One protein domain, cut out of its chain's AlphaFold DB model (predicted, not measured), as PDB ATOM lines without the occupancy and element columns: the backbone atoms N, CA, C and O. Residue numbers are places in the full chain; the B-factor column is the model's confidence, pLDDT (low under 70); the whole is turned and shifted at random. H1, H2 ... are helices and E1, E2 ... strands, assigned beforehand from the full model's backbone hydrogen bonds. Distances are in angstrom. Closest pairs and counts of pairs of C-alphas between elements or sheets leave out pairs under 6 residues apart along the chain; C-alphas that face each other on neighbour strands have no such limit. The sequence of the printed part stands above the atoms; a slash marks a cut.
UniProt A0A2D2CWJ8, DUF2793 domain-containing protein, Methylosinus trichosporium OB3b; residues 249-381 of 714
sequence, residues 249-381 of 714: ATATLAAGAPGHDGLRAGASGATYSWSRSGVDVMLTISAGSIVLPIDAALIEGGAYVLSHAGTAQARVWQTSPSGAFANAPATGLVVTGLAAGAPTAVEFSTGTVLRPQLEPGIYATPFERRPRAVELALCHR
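AT A GLANCE: This is residues 249 to 381 of the 714 residues of the protein "DUF2793 domain-containing protein" of Methylosinus trichosporium OB3b (UniProt A0A2D2CWJ8). Two sheets are partly face to face as a sandwich: a larger, strongly twisted sheet of E1, E2, E3, E5, E7 and E8, and a smaller one of E6, E4 and E9 over part of it. In the larger sheet the long hairpin E2 and E3 bends sharply, with E1 at its edge, while the helix H1 lies away from both sheets at the end of a long link, and residues 370 to 375 there stick out. The printed part has 133 residues with nine named strands and then one named helix, in the order E1 E2 E3 E4 E5 E6 E7 E8 E9 H1, and its class is mostly strand. The larger sheet is branched at E3, the smaller has the order E6 - E4 - E9, and the neighbour strands in both are antiparallel. The whole is compact, with a radius of gyration of the C-alphas of 14.0 A and spans of 38 by 31 by 30 A.

IN THESE COORDINATES: Begin with the larger sheet and find E3, the longest strand by residues, at residues 280 to 294, 20.8 A from C-alpha 280 at (78.350, 2.885, 104.164) to C-alpha 294. Just before it look for E2, residues 264 to 277, 22.1 A, and before that E1, residues 250 to 253, 10.0 A, which begins at C-alpha 250 at (90.115, -4.961, 93.965). E2 bends by 142 degrees at residue 267, and E3 bends by 130 degrees at residue 287. The same sheet holds E5, residues 314 to 318, 13.8 A; E7, residues 344 to 348, 13.7 A; and E8, residues 351 to 353, 6.8 A. For the smaller sheet read E4, residues 302 to 307, 16.9 A; E6, residues 333 to 338, 13.6 A; and E9, residues 357 to 360, 10.1 A. H1, residues 372 to 381, is 14.0 A long and ends at C-alpha 381 at (82.590, 20.278, 90.086).

HOW THE PARTS SIT: Start at E3: E2 lies on one side of it, E7 and E8 on the other side. E1, E2 and E3 form a meander, each strand the antiparallel neighbour of the one before; E1 and E2 are a hairpin, as are E2 and E3. Look at N 273 and O 284, 2.9 A, between E2 and E3, and at N 251 and O 272, 2.8 A, between E1 and E2. The pairing of E3 is staggered: residues 283 to 285 pair with E8, with N 283 and O 353 at 2.9 A, and residues 290 to 294 with E7, with N 292 and O 346 at 2.7 A. E3 lies on one side of E7 and the edge strand E5 on the other side, with N 315 and O 347 of E5 and E7 within hydrogen-bond range at 2.9 A. In the other sheet, E4 is the inner strand: N 304 and O 335 are 2.8 A apart towards E6, and N 305 and O 359 are 2.9 A apart towards E9. Where the sheets face each other, the parts are 10.1 A centre to centre, with strands at 22 degrees. The closest C-alphas of E5 and E6 are those of Val 316 and Val 335, 7.2 A. H1 is not on either sheet, and in it every O i to N i+4 pair is within hydrogen-bond range.

THE WHOLE: The two C-alphas farthest apart are those of Ala 249 and Gly 302, 38.2 A. The printed part has no cut. The links E5 to E6, of 14 residues, and E9 to H1, of 11, are long. Mean pLDDT of the printed part is 87.6; look for values under 70 at residue 249, residues 330 to 331 and residues 380 to 381.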
ATOM      1  N   ALA A 249      86.255  -5.648  92.050       69.19
ATOM      2  CA  ALA A 249      86.322  -5.707  93.527       69.19
ATOM      3  C   ALA A 249      87.686  -5.444  94.225       69.19
ATOM      4  O   ALA A 249      87.727  -5.260  95.440       69.19
ATOM      5  N   THR A 250      88.808  -5.446  93.505       83.25
ATOM      6  CA  THR A 250      90.115  -4.961  93.965       83.25
ATOM      7  C   THR A 250      90.762  -4.091  92.882       83.25
ATOM      8  O   THR A 250      90.860  -4.497  91.725       83.25
ATOM      9  N   ALA A 251      91.239  -2.908  93.270       85.44
ATOM     10  CA  ALA A 251      91.996  -1.974  92.446       85.44
ATOM     11  C   ALA A 251      93.493  -2.098  92.738       85.44
ATOM     12  O   ALA A 251      93.881  -2.143  93.905       85.44
ATOM     13  N   THR A 252      94.335  -2.074  91.705       91.19
ATOM     14  CA  THR A 252      95.783  -1.848  91.851       91.19
ATOM     15  C   THR A 252      96.172  -0.640  91.014       91.19
ATOM     16  O   THR A 252      95.962  -0.623  89.804       91.19
ATOM     17  N   LEU A 253      96.710   0.380  91.672       89.88
ATOM     18  CA  LEU A 253      97.040   1.677  91.102       89.88
ATOM     19  C   LEU A 253      98.548   1.918  91.168       89.88
ATOM     20  O   LEU A 253      99.175   1.732  92.213       89.88
ATOM     21  N   ALA A 254      99.115   2.393  90.058       92.19
ATOM     22  CA  ALA A 254     100.479   2.913  90.030       92.19
ATOM     23  C   ALA A 254     100.606   4.183  90.894       92.19
ATOM     24  O   ALA A 254      99.607   4.825  91.223       92.19
ATOM     25  N   ALA A 255     101.834   4.564  91.253       92.81
ATOM     26  CA  ALA A 255     102.101   5.753  92.063       92.81
ATOM     27  C   ALA A 255     101.408   7.011  91.505       92.81
ATOM     28  O   ALA A 255     101.538   7.330  90.324       92.81
ATOM     29  N   GLY A 256     100.651   7.716  92.351       85.69
ATOM     30  CA  GLY A 256      99.922   8.931  91.965       85.69
ATOM     31  C   GLY A 256      98.705   8.725  91.053       85.69
ATOM     32  O   GLY A 256      98.010   9.704  90.753       85.69
ATOM     33  N   ALA A 257      98.425   7.494  90.608       86.62
ATOM     34  CA  ALA A 257      97.336   7.212  89.679       86.62
ATOM     35  C   ALA A 257      95.958   7.431  90.336       86.62
ATOM     36  O   ALA A 257      95.795   7.164  91.532       86.62
ATOM     37  N   PRO A 258      94.959   7.932  89.591       84.56
ATOM     38  CA  PRO A 258      93.597   8.098  90.097       84.56
ATOM     39  C   PRO A 258      92.899   6.745  90.326       84.56
ATOM     40  O   PRO A 258      93.160   5.786  89.604       84.56
ATOM     41  N   GLY A 259      92.022   6.683  91.334       79.25
ATOM     42  CA  GLY A 259      91.197   5.510  91.684       79.25
ATOM     43  C   GLY A 259      89.709   5.846  91.707       79.25
ATOM     44  O   GLY A 259      89.256   6.497  90.787       79.25
ATOM     45  N   HIS A 260      88.940   5.454  92.736       77.44
ATOM     46  CA  HIS A 260      87.548   5.937  92.912       77.44
ATOM     47  C   HIS A 260      87.466   7.473  92.794       77.44
ATOM     48  O   HIS A 260      88.420   8.175  93.140       77.44
ATOM     49  N   ASP A 261      86.330   8.013  92.346       73.44
ATOM     50  CA  ASP A 261      86.204   9.453  92.087       73.44
ATOM     51  C   ASP A 261      86.635  10.294  93.285       73.44
ATOM     52  O   ASP A 261      86.066  10.217  94.373       73.44
ATOM     53  N   GLY A 262      87.675  11.095  93.067       71.19
ATOM     54  CA  GLY A 262      88.270  11.945  94.086       71.19
ATOM     55  C   GLY A 262      89.549  11.401  94.714       71.19
ATOM     56  O   GLY A 262      90.331  12.226  95.157       71.19
ATOM     57  N   LEU A 263      89.845  10.097  94.699       86.19
ATOM     58  CA  LEU A 263      91.048   9.539  95.335       86.19
ATOM     59  C   LEU A 263      92.211   9.291  94.360       86.19
ATOM     60  O   LEU A 263      92.030   9.182  93.144       86.19
ATOM     61  N   ARG A 264      93.429   9.190  94.900       89.75
ATOM     62  CA  ARG A 264      94.658   8.822  94.181       89.75
ATOM     63  C   ARG A 264      95.502   7.851  94.991       89.75
ATOM     64  O   ARG A 264      95.445   7.861  96.215       89.75
ATOM     65  N   ALA A 265      96.326   7.060  94.323       93.25
ATOM     66  CA  ALA A 265      97.376   6.305  94.984       93.25
ATOM     67  C   ALA A 265      98.487   7.230  95.498       93.25
ATOM     68  O   ALA A 265      98.822   8.232  94.858       93.25
ATOM     69  N   GLY A 266      99.081   6.884  96.636       92.75
ATOM     70  CA  GLY A 266     100.258   7.560  97.166       92.75
ATOM     71  C   GLY A 266     101.519   7.301  96.341       92.75
ATOM     72  O   GLY A 266     101.492   6.695  95.267       92.75
ATOM     73  N   ALA A 267     102.656   7.769  96.859       91.62
ATOM     74  CA  ALA A 267     103.939   7.749  96.148       91.62
ATOM     75  C   ALA A 267     104.450   6.336  95.803       91.62
ATOM     76  O   ALA A 267     105.213   6.187  94.853       91.62
ATOM     77  N   SER A 268     104.001   5.306  96.525       91.62
ATOM     78  CA  SER A 268     104.376   3.903  96.290       91.62
ATOM     79  C   SER A 268     103.305   3.099  95.540       91.62
ATOM     80  O   SER A 268     103.382   1.874  95.490       91.62
ATOM     81  N   GLY A 269     102.289   3.763  94.980       94.06
ATOM     82  CA  GLY A 269     101.101   3.091  94.452       94.06
ATOM     83  C   GLY A 269     100.133   2.671  95.559       94.06
ATOM     84  O   GLY A 269     100.321   3.012  96.730       94.06
ATOM     85  N   ALA A 270      99.066   1.968  95.178       94.69
ATOM     86  CA  ALA A 270      98.089   1.447  96.127       94.69
ATOM     87  C   ALA A 270      97.349   0.222  95.591       94.69
ATOM     88  O   ALA A 270      96.917   0.209  94.439       94.69
ATOM     89  N   THR A 271      97.113  -0.759  96.457       94.12
ATOM     90  CA  THR A 271      96.143  -1.829  96.228       94.12
ATOM     91  C   THR A 271      95.057  -1.722  97.284       94.12
ATOM     92  O   THR A 271      95.350  -1.661  98.480       94.12
ATOM     93  N   TYR A 272      93.803  -1.675  96.851       92.62
ATOM     94  CA  TYR A 272      92.669  -1.580  97.760       92.62
ATOM     95  C   TYR A 272      91.432  -2.293  97.220       92.62
ATOM     96  O   TYR A 272      91.252  -2.449  96.016       92.62
ATOM     97  N   SER A 273      90.557  -2.704  98.126       90.50
ATOM     98  CA  SER A 273      89.228  -3.244  97.843       90.50
ATOM     99  C   SER A 273      88.170  -2.445  98.597       90.50
ATOM    100  O   SER A 273      88.490  -1.583  99.421       90.50
ATOM    101  N   TRP A 274      86.898  -2.701  98.319       87.75
ATOM    102  CA  TRP A 274      85.796  -2.085  99.049       87.75
ATOM    103  C   TRP A 274      84.687  -3.089  99.330       87.75
ATOM    104  O   TRP A 274      84.466  -4.041  98.584       87.75
ATOM    105  N   SER A 275      83.973  -2.859 100.424       88.56
ATOM    106  CA  SER A 275      82.843  -3.677 100.852       88.56
ATOM    107  C   SER A 275      81.766  -2.817 101.509       88.56
ATOM    108  O   SER A 275      82.002  -1.671 101.898       88.56
ATOM    109  N   ARG A 276      80.548  -3.355 101.615       86.56
ATOM    110  CA  ARG A 276      79.461  -2.699 102.348       86.56
ATOM    111  C   ARG A 276      79.660  -2.884 103.853       86.56
ATOM    112  O   ARG A 276      79.916  -3.992 104.315       86.56
ATOM    113  N   SER A 277      79.477  -1.807 104.606       82.75
ATOM    114  CA  SER A 277      79.374  -1.797 106.065       82.75
ATOM    115  C   SER A 277      78.073  -1.082 106.434       82.75
ATOM    116  O   SER A 277      78.012   0.144 106.530       82.75
ATOM    117  N   GLY A 278      76.980  -1.849 106.520       85.25
ATOM    118  CA  GLY A 278      75.629  -1.289 106.595       85.25
ATOM    119  C   GLY A 278      75.316  -0.410 105.378       85.25
ATOM    120  O   GLY A 278      75.440  -0.852 104.236       85.25
ATOM    121  N   VAL A 279      74.935   0.847 105.626       79.62
ATOM    122  CA  VAL A 279      74.652   1.850 104.579       79.62
ATOM    123  C   VAL A 279      75.908   2.531 104.020       79.62
ATOM    124  O   VAL A 279      75.805   3.328 103.091       79.62
ATOM    125  N   ASP A 280      77.091   2.259 104.572       85.56
ATOM    126  CA  ASP A 280      78.350   2.885 104.164       85.56
ATOM    127  C   ASP A 280      79.226   1.939 103.333       85.56
ATOM    128  O   ASP A 280      79.059   0.715 103.352       85.56
ATOM    129  N   VAL A 281      80.169   2.514 102.585       88.38
ATOM    130  CA  VAL A 281      81.225   1.768 101.896       88.38
ATOM    131  C   VAL A 281      82.498   1.866 102.729       88.38
ATOM    132  O   VAL A 281      82.925   2.955 103.116       88.38
ATOM    133  N   MET A 282      83.095   0.716 103.022       90.94
ATOM    134  CA  MET A 282      84.393   0.612 103.674       90.94
ATOM    135  C   MET A 282      85.460   0.353 102.617       90.94
ATOM    136  O   MET A 282      85.330  -0.583 101.831       90.94
ATOM    137  N   LEU A 283      86.526   1.150 102.630       92.25
ATOM    138  CA  LEU A 283      87.722   0.916 101.827       92.25
ATOM    139  C   LEU A 283      88.705   0.062 102.631       92.25
ATOM    140  O   LEU A 283      88.944   0.354 103.800       92.25
ATOM    141  N   THR A 284      89.301  -0.955 102.021       94.62
ATOM    142  CA  THR A 284      90.362  -1.771 102.627       94.62
ATOM    143  C   THR A 284      91.626  -1.621 101.796       94.62
ATOM    144  O   THR A 284      91.689  -2.120 100.677       94.62
ATOM    145  N   ILE A 285      92.633  -0.936 102.331       95.88
ATOM    146  CA  ILE A 285      93.926  -0.708 101.679       95.88
ATOM    147  C   ILE A 285      94.858  -1.851 102.085       95.88
ATOM    148  O   ILE A 285      95.261  -1.943 103.246       95.88
ATOM    149  N   SER A 286      95.179  -2.733 101.139       95.88
ATOM    150  CA  SER A 286      96.027  -3.911 101.363       95.88
ATOM    151  C   SER A 286      97.503  -3.662 101.049       95.88
ATOM    152  O   SER A 286      98.359  -4.341 101.609       95.88
ATOM    153  N   ALA A 287      97.817  -2.680 100.200       95.81
ATOM    154  CA  ALA A 287      99.185  -2.243  99.933       95.81
ATOM    155  C   ALA A 287      99.234  -0.749  99.581       95.81
ATOM    156  O   ALA A 287      98.304  -0.224  98.971       95.81
ATOM    157  N   GLY A 288     100.334  -0.074  99.926       95.94
ATOM    158  CA  GLY A 288     100.539   1.345  99.620       95.94
ATOM    159  C   GLY A 288      99.690   2.298 100.473       95.94
ATOM    160  O   GLY A 288      99.412   2.016 101.639       95.94
ATOM    161  N   SER A 289      99.308   3.444  99.905       96.56
ATOM    162  CA  SER A 289      98.485   4.463 100.574       96.56
ATOM    163  C   SER A 289      97.499   5.121  99.613       96.56
ATOM    164  O   SER A 289      97.722   5.172  98.403       96.56
ATOM    165  N   ILE A 290      96.400   5.646 100.148       95.19
ATOM    166  CA  ILE A 290      95.373   6.355  99.379       95.19
ATOM    167  C   ILE A 290      95.316   7.813  99.809       95.19
ATOM    168  O   ILE A 290      95.204   8.119 100.991       95.19
ATOM    169  N   VAL A 291      95.347   8.711  98.832       95.44
ATOM    170  CA  VAL A 291      95.300  10.162  98.988       95.44
ATOM    171  C   VAL A 291      93.927  10.676  98.561       95.44
ATOM    172  O   VAL A 291      93.494  10.447  97.432       95.44
ATOM    173  N   LEU A 292      93.269  11.426  99.439       94.00
ATOM    174  CA  LEU A 292      92.065  12.213  99.186       94.00
ATOM    175  C   LEU A 292      92.448  13.700  99.076       94.00
ATOM    176  O   LEU A 292      92.653  14.361 100.098       94.00
ATOM    177  N   PRO A 293      92.566  14.252  97.856       91.44
ATOM    178  CA  PRO A 293      92.888  15.649  97.620       91.44
ATOM    179  C   PRO A 293      91.676  16.547  97.874       91.44
ATOM    180  O   PRO A 293      90.577  16.330  97.342       91.44
ATOM    181  N   ILE A 294      91.915  17.628  98.602       90.62
ATOM    182  CA  ILE A 294      90.937  18.657  98.937       90.62
ATOM    183  C   ILE A 294      91.192  19.876  98.053       90.62
ATOM    184  O   ILE A 294      92.335  20.214  97.742       90.62
ATOM    185  N   ASP A 295      90.114  20.515  97.602       84.00
ATOM    186  CA  ASP A 295      90.229  21.767  96.861       84.00
ATOM    187  C   ASP A 295      90.816  22.850  97.772       84.00
ATOM    188  O   ASP A 295      90.352  23.048  98.894       84.00
ATOM    189  N   ALA A 296      91.838  23.548  97.288       85.62
ATOM    190  CA  ALA A 296      92.530  24.576  98.045       85.62
ATOM    191  C   ALA A 296      91.573  25.705  98.475       85.62
ATOM    192  O   ALA A 296      91.693  26.222  99.583       85.62
ATOM    193  N   ALA A 297      90.563  26.013  97.652       83.12
ATOM    194  CA  ALA A 297      89.538  27.012  97.958       83.12
ATOM    195  C   ALA A 297      88.638  26.630  99.149       83.12
ATOM    196  O   ALA A 297      87.960  27.488  99.706       83.12
ATOM    197  N   LEU A 298      88.625  25.355  99.551       84.19
ATOM    198  CA  LEU A 298      87.865  24.867 100.703       84.19
ATOM    199  C   LEU A 298      88.658  24.940 102.015       84.19
ATOM    200  O   LEU A 298      88.149  24.492 103.044       84.19
ATOM    201  N   ILE A 299      89.887  25.461 101.999       90.38
ATOM    202  CA  ILE A 299      90.734  25.586 103.185       90.38
ATOM    203  C   ILE A 299      90.802  27.054 103.601       90.38
ATOM    204  O   ILE A 299      91.396  27.883 102.916       90.38
ATOM    205  N   GLU A 300      90.205  27.355 104.749       84.25
ATOM    206  CA  GLU A 300      90.097  28.700 105.338       84.25
ATOM    207  C   GLU A 300      91.333  29.067 106.174       84.25
ATOM    208  O   GLU A 300      91.525  30.221 106.547       84.25
ATOM    209  N   GLY A 301      92.200  28.084 106.419       83.69
ATOM    210  CA  GLY A 301      93.361  28.191 107.288       83.69
ATOM    211  C   GLY A 301      93.029  27.950 108.763       83.69
ATOM    212  O   GLY A 301      91.870  27.942 109.171       83.69
ATOM    213  N   GLY A 302      94.057  27.704 109.574       86.81
ATOM    214  CA  GLY A 302      93.909  27.437 111.007       86.81
ATOM    215  C   GLY A 302      93.911  25.948 111.361       86.81
ATOM    216  O   GLY A 302      94.667  25.164 110.784       86.81
ATOM    217  N   ALA A 303      93.136  25.575 112.383       84.19
ATOM    218  CA  ALA A 303      93.078  24.209 112.896       84.19
ATOM    219  C   ALA A 303      91.949  23.403 112.244       84.19
ATOM    220  O   ALA A 303      90.855  23.920 112.030       84.19
ATOM    221  N   TYR A 304      92.232  22.137 111.959       91.38
ATOM    222  CA  TYR A 304      91.298  21.154 111.422       91.38
ATOM    223  C   TYR A 304      91.409  19.856 112.217       91.38
ATOM    224  O   TYR A 304      92.448  19.558 112.807       91.38
ATOM    225  N   VAL A 305      90.362  19.044 112.180       91.25
ATOM    226  CA  VAL A 305      90.331  17.729 112.814       91.25
ATOM    227  C   VAL A 305      89.904  16.674 111.800       91.25
ATOM    228  O   VAL A 305      88.923  16.843 111.076       91.25
ATOM    229  N   LEU A 306      90.689  15.601 111.711       94.94
ATOM    230  CA  LEU A 306      90.426  14.436 110.872       94.94
ATOM    231  C   LEU A 306      89.885  13.293 111.729       94.94
ATOM    232  O   LEU A 306      90.564  12.871 112.655       94.94
ATOM    233  N   SER A 307      88.738  12.720 111.394       93.44
ATOM    234  CA  SER A 307      88.204  11.525 112.055       93.44
ATOM    235  C   SER A 307      87.809  10.457 111.037       93.44
ATOM    236  O   SER A 307      87.412  10.758 109.913       93.44
ATOM    237  N   HIS A 308      87.939   9.182 111.402       94.56
ATOM    238  CA  HIS A 308      87.344   8.058 110.678       94.56
ATOM    239  C   HIS A 308      87.089   6.877 111.627       94.56
ATOM    240  O   HIS A 308      87.610   6.804 112.739       94.56
ATOM    241  N   ALA A 309      86.266   5.929 111.184       92.12
ATOM    242  CA  ALA A 309      85.859   4.743 111.940       92.12
ATOM    243  C   ALA A 309      86.583   3.453 111.497       92.12
ATOM    244  O   ALA A 309      86.072   2.358 111.716       92.12
ATOM    245  N   GLY A 310      87.721   3.578 110.813       92.81
ATOM    246  CA  GLY A 310      88.501   2.451 110.288       92.81
ATOM    247  C   GLY A 310      89.813   2.226 111.048       92.81
ATOM    248  O   GLY A 310      90.080   2.906 112.033       92.81
ATOM    249  N   THR A 311      90.635   1.280 110.590       95.25
ATOM    250  CA  THR A 311      91.917   0.913 111.223       95.25
ATOM    251  C   THR A 311      93.155   1.528 110.571       95.25
ATOM    252  O   THR A 311      94.237   1.433 111.145       95.25
ATOM    253  N   ALA A 312      93.030   2.128 109.384       96.25
ATOM    254  CA  ALA A 312      94.152   2.785 108.719       96.25
ATOM    255  C   ALA A 312      94.664   3.970 109.548       96.25
ATOM    256  O   ALA A 312      93.881   4.697 110.150       96.25
ATOM    257  N   GLN A 313      95.971   4.207 109.547       96.81
ATOM    258  CA  GLN A 313      96.506   5.469 110.044       96.81
ATOM    259  C   GLN A 313      96.362   6.537 108.962       96.81
ATOM    260  O   GLN A 313      96.290   6.226 107.770       96.81
ATOM    261  N   ALA A 314      96.348   7.800 109.363       96.75
ATOM    262  CA  ALA A 314      96.175   8.914 108.454       96.75
ATOM    263  C   ALA A 314      97.173  10.040 108.721       96.75
ATOM    264  O   ALA A 314      97.712  10.183 109.818       96.75
ATOM    265  N   ARG A 315      97.403  10.865 107.708       95.62
ATOM    266  CA  ARG A 315      98.101  12.146 107.827       95.62
ATOM    267  C   ARG A 315      97.424  13.195 106.960       95.62
ATOM    268  O   ARG A 315      96.783  12.860 105.965       95.62
ATOM    269  N   VAL A 316      97.598  14.459 107.322       96.38
ATOM    270  CA  VAL A 316      97.131  15.608 106.538       96.38
ATOM    271  C   VAL A 316      98.341  16.449 106.174       96.38
ATOM    272  O   VAL A 316      99.179  16.725 107.030       96.38
ATOM    273  N   TRP A 317      98.448  16.842 104.911       95.38
ATOM    274  CA  TRP A 317      99.582  17.615 104.413       95.38
ATOM    275  C   TRP A 317      99.148  18.649 103.377       95.38
ATOM    276  O   TRP A 317      98.085  18.527 102.764       95.38
ATOM    277  N   GLN A 318      99.985  19.673 103.186       94.75
ATOM    278  CA  GLN A 318      99.800  20.712 102.172       94.75
ATOM    279  C   GLN A 318     100.945  20.675 101.164       94.75
ATOM    280  O   GLN A 318     102.088  20.453 101.551       94.75
ATOM    281  N   THR A 319     100.654  20.941  99.887       89.69
ATOM    282  CA  THR A 319     101.584  20.990  98.735       89.69
ATOM    283  C   THR A 319     102.245  19.663  98.351       89.69
ATOM    284  O   THR A 319     102.119  19.238  97.203       89.69
ATOM    285  N   SER A 320     102.890  18.974  99.289       90.56
ATOM    286  CA  SER A 320     103.552  17.687  99.079       90.56
ATOM    287  C   SER A 320     103.398  16.775 100.300       90.56
ATOM    288  O   SER A 320     103.273  17.292 101.411       90.56
ATOM    289  N   PRO A 321     103.451  15.440 100.132       91.62
ATOM    290  CA  PRO A 321     103.339  14.506 101.248       91.62
ATOM    291  C   PRO A 321     104.377  14.769 102.346       91.62
ATOM    292  O   PRO A 321     105.581  14.670 102.116       91.62
ATOM    293  N   SER A 322     103.906  15.074 103.553       89.12
ATOM    294  CA  SER A 322     104.738  15.376 104.723       89.12
ATOM    295  C   SER A 322     104.067  14.905 106.012       89.12
ATOM    296  O   SER A 322     102.860  14.670 106.040       89.12
ATOM    297  N   GLY A 323     104.838  14.799 107.094       88.06
ATOM    298  CA  GLY A 323     104.333  14.353 108.394       88.06
ATOM    299  C   GLY A 323     104.216  12.830 108.521       88.06
ATOM    300  O   GLY A 323     104.184  12.088 107.531       88.06
ATOM    301  N   ALA A 324     104.188  12.373 109.773       90.81
ATOM    302  CA  ALA A 324     104.023  10.967 110.124       90.81
ATOM    303  C   ALA A 324     102.543  10.560 110.071       90.81
ATOM    304  O   ALA A 324     101.659  11.370 110.345       90.81
ATOM    305  N   PHE A 325     102.283   9.295 109.738       94.94
ATOM    306  CA  PHE A 325     100.955   8.713 109.894       94.94
ATOM    307  C   PHE A 325     100.621   8.572 111.383       94.94
ATOM    308  O   PHE A 325     101.458   8.148 112.180       94.94
ATOM    309  N   ALA A 326      99.395   8.926 111.750       94.56
ATOM    310  CA  ALA A 326      98.882   8.849 113.109       94.56
ATOM    311  C   ALA A 326      97.470   8.253 113.114       94.56
ATOM    312  O   ALA A 326      96.768   8.251 112.103       94.56
ATOM    313  N   ASN A 327      97.037   7.741 114.262       91.06
ATOM    314  CA  ASN A 327      95.669   7.255 114.406       91.06
ATOM    315  C   ASN A 327      94.701   8.448 114.374       91.06
ATOM    316  O   ASN A 327      94.893   9.408 115.118       91.06
ATOM    317  N   ALA A 328      93.645   8.359 113.567       84.62
ATOM    318  CA  ALA A 328      92.586   9.364 113.479       84.62
ATOM    319  C   ALA A 328      91.213   8.753 113.836       84.62
ATOM    320  O   ALA A 328      90.309   8.736 113.000       84.62
ATOM    321  N   PRO A 329      91.042   8.207 115.061       79.56
ATOM    322  CA  PRO A 329      89.806   7.539 115.471       79.56
ATOM    323  C   PRO A 329      88.616   8.516 115.498       79.56
ATOM    324  O   PRO A 329      88.762   9.708 115.234       79.56
ATOM    325  N   ALA A 330      87.426   8.045 115.878       65.56
ATOM    326  CA  ALA A 330      86.225   8.888 115.963       65.56
ATOM    327  C   ALA A 330      86.391  10.152 116.842       65.56
ATOM    328  O   ALA A 330      85.667  11.120 116.644       65.56
ATOM    329  N   THR A 331      87.352  10.167 117.776       60.66
ATOM    330  CA  THR A 331      87.697  11.334 118.612       60.66
ATOM    331  C   THR A 331      88.579  12.378 117.913       60.66
ATOM    332  O   THR A 331      88.772  13.459 118.459       60.66
ATOM    333  N   GLY A 332      89.088  12.086 116.712       80.31
ATOM    334  CA  GLY A 332      89.801  13.023 115.847       80.31
ATOM    335  C   GLY A 332      91.328  13.054 116.002       80.31
ATOM    336  O   GLY A 332      91.876  12.859 117.083       80.31
ATOM    337  N   LEU A 333      92.013  13.342 114.897       91.50
ATOM    338  CA  LEU A 333      93.410  13.754 114.780       91.50
ATOM    339  C   LEU A 333      93.426  15.255 114.477       91.50
ATOM    340  O   LEU A 333      92.996  15.672 113.401       91.50
ATOM    341  N   VAL A 334      93.915  16.060 115.418       88.00
ATOM    342  CA  VAL A 334      93.978  17.519 115.267       88.00
ATOM    343  C   VAL A 334      95.221  17.919 114.476       88.00
ATOM    344  O   VAL A 334      96.337  17.508 114.787       88.00
ATOM    345  N   VAL A 335      95.020  18.764 113.472       90.62
ATOM    346  CA  VAL A 335      96.046  19.327 112.596       90.62
ATOM    347  C   VAL A 335      95.973  20.840 112.723       90.62
ATOM    348  O   VAL A 335      94.939  21.446 112.459       90.62
ATOM    349  N   THR A 336      97.062  21.462 113.161       89.06
ATOM    350  CA  THR A 336      97.117  22.910 113.393       89.06
ATOM    351  C   THR A 336      97.957  23.603 112.327       89.06
ATOM    352  O   THR A 336      98.852  22.999 111.741       89.06
ATOM    353  N   GLY A 337      97.663  24.879 112.070       86.94
ATOM    354  CA  GLY A 337      98.496  25.725 111.214       86.94
ATOM    355  C   GLY A 337      98.382  25.454 109.714       86.94
ATOM    356  O   GLY A 337      99.327  25.749 108.986       86.94
ATOM    357  N   LEU A 338      97.254  24.919 109.228       91.88
ATOM    358  CA  LEU A 338      97.020  24.841 107.784       91.88
ATOM    359  C   LEU A 338      96.922  26.256 107.202       91.88
ATOM    360  O   LEU A 338      96.235  27.114 107.758       91.88
ATOM    361  N   ALA A 339      97.597  26.508 106.082       94.44
ATOM    362  CA  ALA A 339      97.491  27.767 105.357       94.44
ATOM    363  C   ALA A 339      96.189  27.815 104.544       94.44
ATOM    364  O   ALA A 339      95.811  26.823 103.911       94.44
ATOM    365  N   ALA A 340      95.521  28.969 104.546       90.88
ATOM    366  CA  ALA A 340      94.334  29.210 103.731       90.88
ATOM    367  C   ALA A 340      94.672  29.127 102.234       90.88
ATOM    368  O   ALA A 340      95.736  29.581 101.812       90.88
ATOM    369  N   GLY A 341      93.781  28.558 101.420       89.06
ATOM    370  CA  GLY A 341      93.969  28.511  99.967       89.06
ATOM    371  C   GLY A 341      95.106  27.603  99.484       89.06
ATOM    372  O   GLY A 341      95.480  27.681  98.314       89.06
ATOM    373  N   ALA A 342      95.682  26.756 100.345       90.94
ATOM    374  CA  ALA A 342      96.779  25.864  99.974       90.94
ATOM    375  C   ALA A 342      96.273  24.454  99.594       90.94
ATOM    376  O   ALA A 342      95.394  23.910 100.277       90.94
ATOM    377  N   PRO A 343      96.827  23.819  98.537       90.81
ATOM    378  CA  PRO A 343      96.476  22.451  98.160       90.81
ATOM    379  C   PRO A 343      96.691  21.507  99.337       90.81
ATOM    380  O   PRO A 343      97.820  21.337  99.786       90.81
ATOM    381  N   THR A 344      95.612  20.911  99.833       95.12
ATOM    382  CA  THR A 344      95.617  20.087 101.047       95.12
ATOM    383  C   THR A 344      95.142  18.684 100.698       95.12
ATOM    384  O   THR A 344      94.287  18.512  99.830       95.12
ATOM    385  N   ALA A 345      95.687  17.664 101.349       95.38
ATOM    386  CA  ALA A 345      95.248  16.293 101.155       95.38
ATOM    387  C   ALA A 345      95.258  15.507 102.463       95.38
ATOM    388  O   ALA A 345      96.080  15.748 103.347       95.38
ATOM    389  N   VAL A 346      94.347  14.541 102.546       96.88
ATOM    390  CA  VAL A 346      94.350  13.508 103.581       96.88
ATOM    391  C   VAL A 346      94.874  12.227 102.961       96.88
ATOM    392  O   VAL A 346      94.405  11.817 101.905       96.88
ATOM    393  N   GLU A 347      95.831  11.580 103.605       97.00
ATOM    394  CA  GLU A 347      96.406  10.328 103.133       97.00
ATOM    395  C   GLU A 347      96.238   9.236 104.181       97.00
ATOM    396  O   GLU A 347      96.595   9.437 105.339       97.00
ATOM    397  N   PHE A 348      95.723   8.084 103.759       97.12
ATOM    398  CA  PHE A 348      95.503   6.897 104.580       97.12
ATOM    399  C   PHE A 348      96.503   5.794 104.223       97.12
ATOM    400  O   PHE A 348      96.715   5.506 103.042       97.12
ATOM    401  N   SER A 349      97.106   5.174 105.236       96.88
ATOM    402  CA  SER A 349      97.996   4.015 105.102       96.88
ATOM    403  C   SER A 349      97.211   2.714 104.881       96.88
ATOM    404  O   SER A 349      95.986   2.714 104.786       96.88
ATOM    405  N   THR A 350      97.907   1.573 104.870       97.00
ATOM    406  CA  THR A 350      97.275   0.245 104.927       97.00
ATOM    407  C   THR A 350      96.324   0.116 106.120       97.00
ATOM    408  O   THR A 350      96.636   0.598 107.213       97.00
ATOM    409  N   GLY A 351      95.192  -0.559 105.919       96.31
ATOM    410  CA  GLY A 351      94.112  -0.705 106.901       96.31
ATOM    411  C   GLY A 351      92.740  -0.402 106.300       96.31
ATOM    412  O   GLY A 351      92.593  -0.288 105.082       96.31
ATOM    413  N   THR A 352      91.714  -0.282 107.144       95.38
ATOM    414  CA  THR A 352      90.365   0.086 106.692       95.38
ATOM    415  C   THR A 352      90.101   1.581 106.840       95.38
ATOM    416  O   THR A 352      90.533   2.213 107.805       95.38
ATOM    417  N   VAL A 353      89.350   2.157 105.903       94.81
ATOM    418  CA  VAL A 353      88.860   3.539 105.944       94.81
ATOM    419  C   VAL A 353      87.341   3.503 105.856       94.81
ATOM    420  O   VAL A 353      86.770   2.943 104.921       94.81
ATOM    421  N   LEU A 354      86.677   4.095 106.845       93.31
ATOM    422  CA  LEU A 354      85.221   4.138 106.940       93.31
ATOM    423  C   LEU A 354      84.804   5.492 107.502       93.31
ATOM    424  O   LEU A 354      85.298   5.879 108.558       93.31
ATOM    425  N   ARG A 355      83.881   6.186 106.826       92.62
ATOM    426  CA  ARG A 355      83.376   7.511 107.235       92.62
ATOM    427  C   ARG A 355      84.490   8.542 107.542       92.62
ATOM    428  O   ARG A 355      84.480   9.120 108.625       92.62
ATOM    429  N   PRO A 356      85.469   8.755 106.641       94.62
ATOM    430  CA  PRO A 356      86.496   9.772 106.831       94.62
ATOM    431  C   PRO A 356      85.916  11.190 106.760       94.62
ATOM    432  O   PRO A 356      85.178  11.529 105.833       94.62
ATOM    433  N   GLN A 357      86.285  12.042 107.707       92.88
ATOM    434  CA  GLN A 357      85.848  13.431 107.778       92.88
ATOM    435  C   GLN A 357      86.995  14.345 108.179       92.88
ATOM    436  O   GLN A 357      87.601  14.138 109.222       92.88
ATOM    437  N   LEU A 358      87.262  15.368 107.366       93.62
ATOM    438  CA  LEU A 358      88.128  16.482 107.748       93.62
ATOM    439  C   LEU A 358      87.275  17.737 107.892       93.62
ATOM    440  O   LEU A 358      86.648  18.154 106.919       93.62
ATOM    441  N   GLU A 359      87.270  18.361 109.062       89.56
ATOM    442  CA  GLU A 359      86.453  19.547 109.336       89.56
ATOM    443  C   GLU A 359      87.250  20.647 110.056       89.56
ATOM    444  O   GLU A 359      88.230  20.332 110.737       89.56
ATOM    445  N   PRO A 360      86.887  21.934 109.883       86.56
ATOM    446  CA  PRO A 360      87.519  23.023 110.621       86.56
ATOM    447  C   PRO A 360      87.265  22.898 112.128       86.56
ATOM    448  O   PRO A 360      86.158  22.569 112.549       86.56
ATOM    449  N   GLY A 361      88.272  23.223 112.933       79.75
ATOM    450  CA  GLY A 361      88.225  23.157 114.393       79.75
ATOM    451  C   GLY A 361      89.097  22.046 114.983       79.75
ATOM    452  O   GLY A 361      89.906  21.428 114.299       79.75
ATOM    453  N   ILE A 362      88.956  21.832 116.293       78.06
ATOM    454  CA  ILE A 362      89.762  20.867 117.069       78.06
ATOM    455  C   ILE A 362      88.936  19.708 117.647       78.06
ATOM    456  O   ILE A 362      89.495  18.841 118.313       78.06
ATOM    457  N   TYR A 363      87.622  19.686 117.407       73.62
ATOM    458  CA  TYR A 363      86.696  18.686 117.943       73.62
ATOM    459  C   TYR A 363      86.019  17.929 116.803       73.62
ATOM    460  O   TYR A 363      85.382  18.544 115.951       73.62
ATOM    461  N   ALA A 364      86.172  16.604 116.779       77.19
ATOM    462  CA  ALA A 364      85.524  15.766 115.776       77.19
ATOM    463  C   ALA A 364      84.010  15.689 116.022       77.19
ATOM    464  O   ALA A 364      83.568  15.415 117.139       77.19
ATOM    465  N   THR A 365      83.218  15.875 114.969       75.50
ATOM    466  CA  THR A 365      81.756  15.754 114.995       75.50
ATOM    467  C   THR A 365      81.289  14.438 114.354       75.50
ATOM    468  O   THR A 365      82.064  13.762 113.667       75.50
ATOM    469  N   PRO A 366      80.023  14.016 114.561       83.31
ATOM    470  CA  PRO A 366      79.466  12.883 113.832       83.31
ATOM    471  C   PRO A 366      79.573  13.063 112.311       83.31
ATOM    472  O   PRO A 366      79.371  14.160 111.786       83.31
ATOM    473  N   PHE A 367      79.845  11.960 111.606       87.00
ATOM    474  CA  PHE A 367      80.068  11.957 110.159       87.00
ATOM    475  C   PHE A 367      78.930  12.634 109.373       87.00
ATOM    476  O   PHE A 367      77.770  12.217 109.445       87.00
ATOM    477  N   GLU A 368      79.278  13.647 108.581       85.44
ATOM    478  CA  GLU A 368      78.376  14.384 107.703       85.44
ATOM    479  C   GLU A 368      77.943  13.511 106.521       85.44
ATOM    480  O   GLU A 368      78.733  13.156 105.644       85.44
ATOM    481  N   ARG A 369      76.645  13.208 106.461       84.75
ATOM    482  CA  ARG A 369      76.035  12.541 105.311       84.75
ATOM    483  C   ARG A 369      75.480  13.585 104.352       84.75
ATOM    484  O   ARG A 369      74.603  14.359 104.725       84.75
ATOM    485  N   ARG A 370      75.955  13.562 103.108       83.25
ATOM    486  CA  ARG A 370      75.399  14.371 102.018       83.25
ATOM    487  C   ARG A 370      74.475  13.530 101.142       83.25
ATOM    488  O   ARG A 370      74.760  12.344 100.951       83.25
ATOM    489  N   PRO A 371      73.397  14.116 100.589       81.00
ATOM    490  CA  PRO A 371      72.616  13.462  99.547       81.00
ATOM    491  C   PRO A 371      73.512  13.050  98.376       81.00
ATOM    492  O   PRO A 371      74.421  13.793  97.998       81.00
ATOM    493  N   ARG A 372      73.234  11.890  97.767       77.56
ATOM    494  CA  ARG A 372      74.032  11.349  96.654       77.56
ATOM    495  C   ARG A 372      74.191  12.358  95.512       77.56
ATOM    496  O   ARG A 372      75.283  12.471  94.977       77.56
ATOM    497  N   ALA A 373      73.138  13.110  95.181       70.19
ATOM    498  CA  ALA A 373      73.169  14.134  94.133       70.19
ATOM    499  C   ALA A 373      74.168  15.268  94.431       70.19
ATOM    500  O   ALA A 373      74.896  15.696  93.541       70.19
ATOM    501  N   VAL A 374      74.268  15.707  95.692       74.25
ATOM    502  CA  VAL A 374      75.243  16.728  96.114       74.25
ATOM    503  C   VAL A 374      76.663  16.172  96.045       74.25
ATOM    504  O   VAL A 374      77.561  16.839  95.536       74.25
ATOM    505  N   GLU A 375      76.875  14.941  96.518       80.25
ATOM    506  CA  GLU A 375      78.191  14.293  96.467       80.25
ATOM    507  C   GLU A 375      78.648  14.065  95.018       80.25
ATOM    508  O   GLU A 375      79.798  14.341  94.672       80.25
ATOM    509  N   LEU A 376      77.723  13.644  94.152       77.56
ATOM    510  CA  LEU A 376      77.920  13.499  92.713       77.56
ATOM    511  C   LEU A 376      78.269  14.853  92.073       77.56
ATOM    512  O   LEU A 376      79.275  14.957  91.375       77.56
ATOM    513  N   ALA A 377      77.532  15.921  92.391       71.94
ATOM    514  CA  ALA A 377      77.822  17.273  91.913       71.94
ATOM    515  C   ALA A 377      79.194  17.794  92.383       71.94
ATOM    516  O   ALA A 377      79.906  18.432  91.608       71.94
ATOM    517  N   LEU A 378      79.621  17.499  93.617       73.00
ATOM    518  CA  LEU A 378      80.963  17.837  94.116       73.00
ATOM    519  C   LEU A 378      82.069  17.065  93.379       73.00
ATOM    520  O   LEU A 378      83.145  17.622  93.132       73.00
ATOM    521  N   CYS A 379      81.805  15.811  93.001       71.44
ATOM    522  CA  CYS A 379      82.697  15.019  92.153       71.44
ATOM    523  C   CYS A 379      82.765  15.595  90.728       71.44
ATOM    524  O   CYS A 379      83.857  15.723  90.175       71.44
ATOM    525  N   HIS A 380      81.637  16.053  90.177       65.06
ATOM    526  CA  HIS A 380      81.576  16.710  88.869       65.06
ATOM    527  C   HIS A 380      82.141  18.142  88.868       65.06
ATOM    528  O   HIS A 380      82.668  18.581  87.849       65.06
ATOM    529  N   ARG A 381      82.129  18.874  89.994       49.75
ATOM    530  CA  ARG A 381      82.590  20.278  90.086       49.75
ATOM    531  C   ARG A 381      84.071  20.480  89.765       49.75
ATOM    532  O   ARG A 381      84.443  21.569  89.335       49.75
TER     533      ARG A 381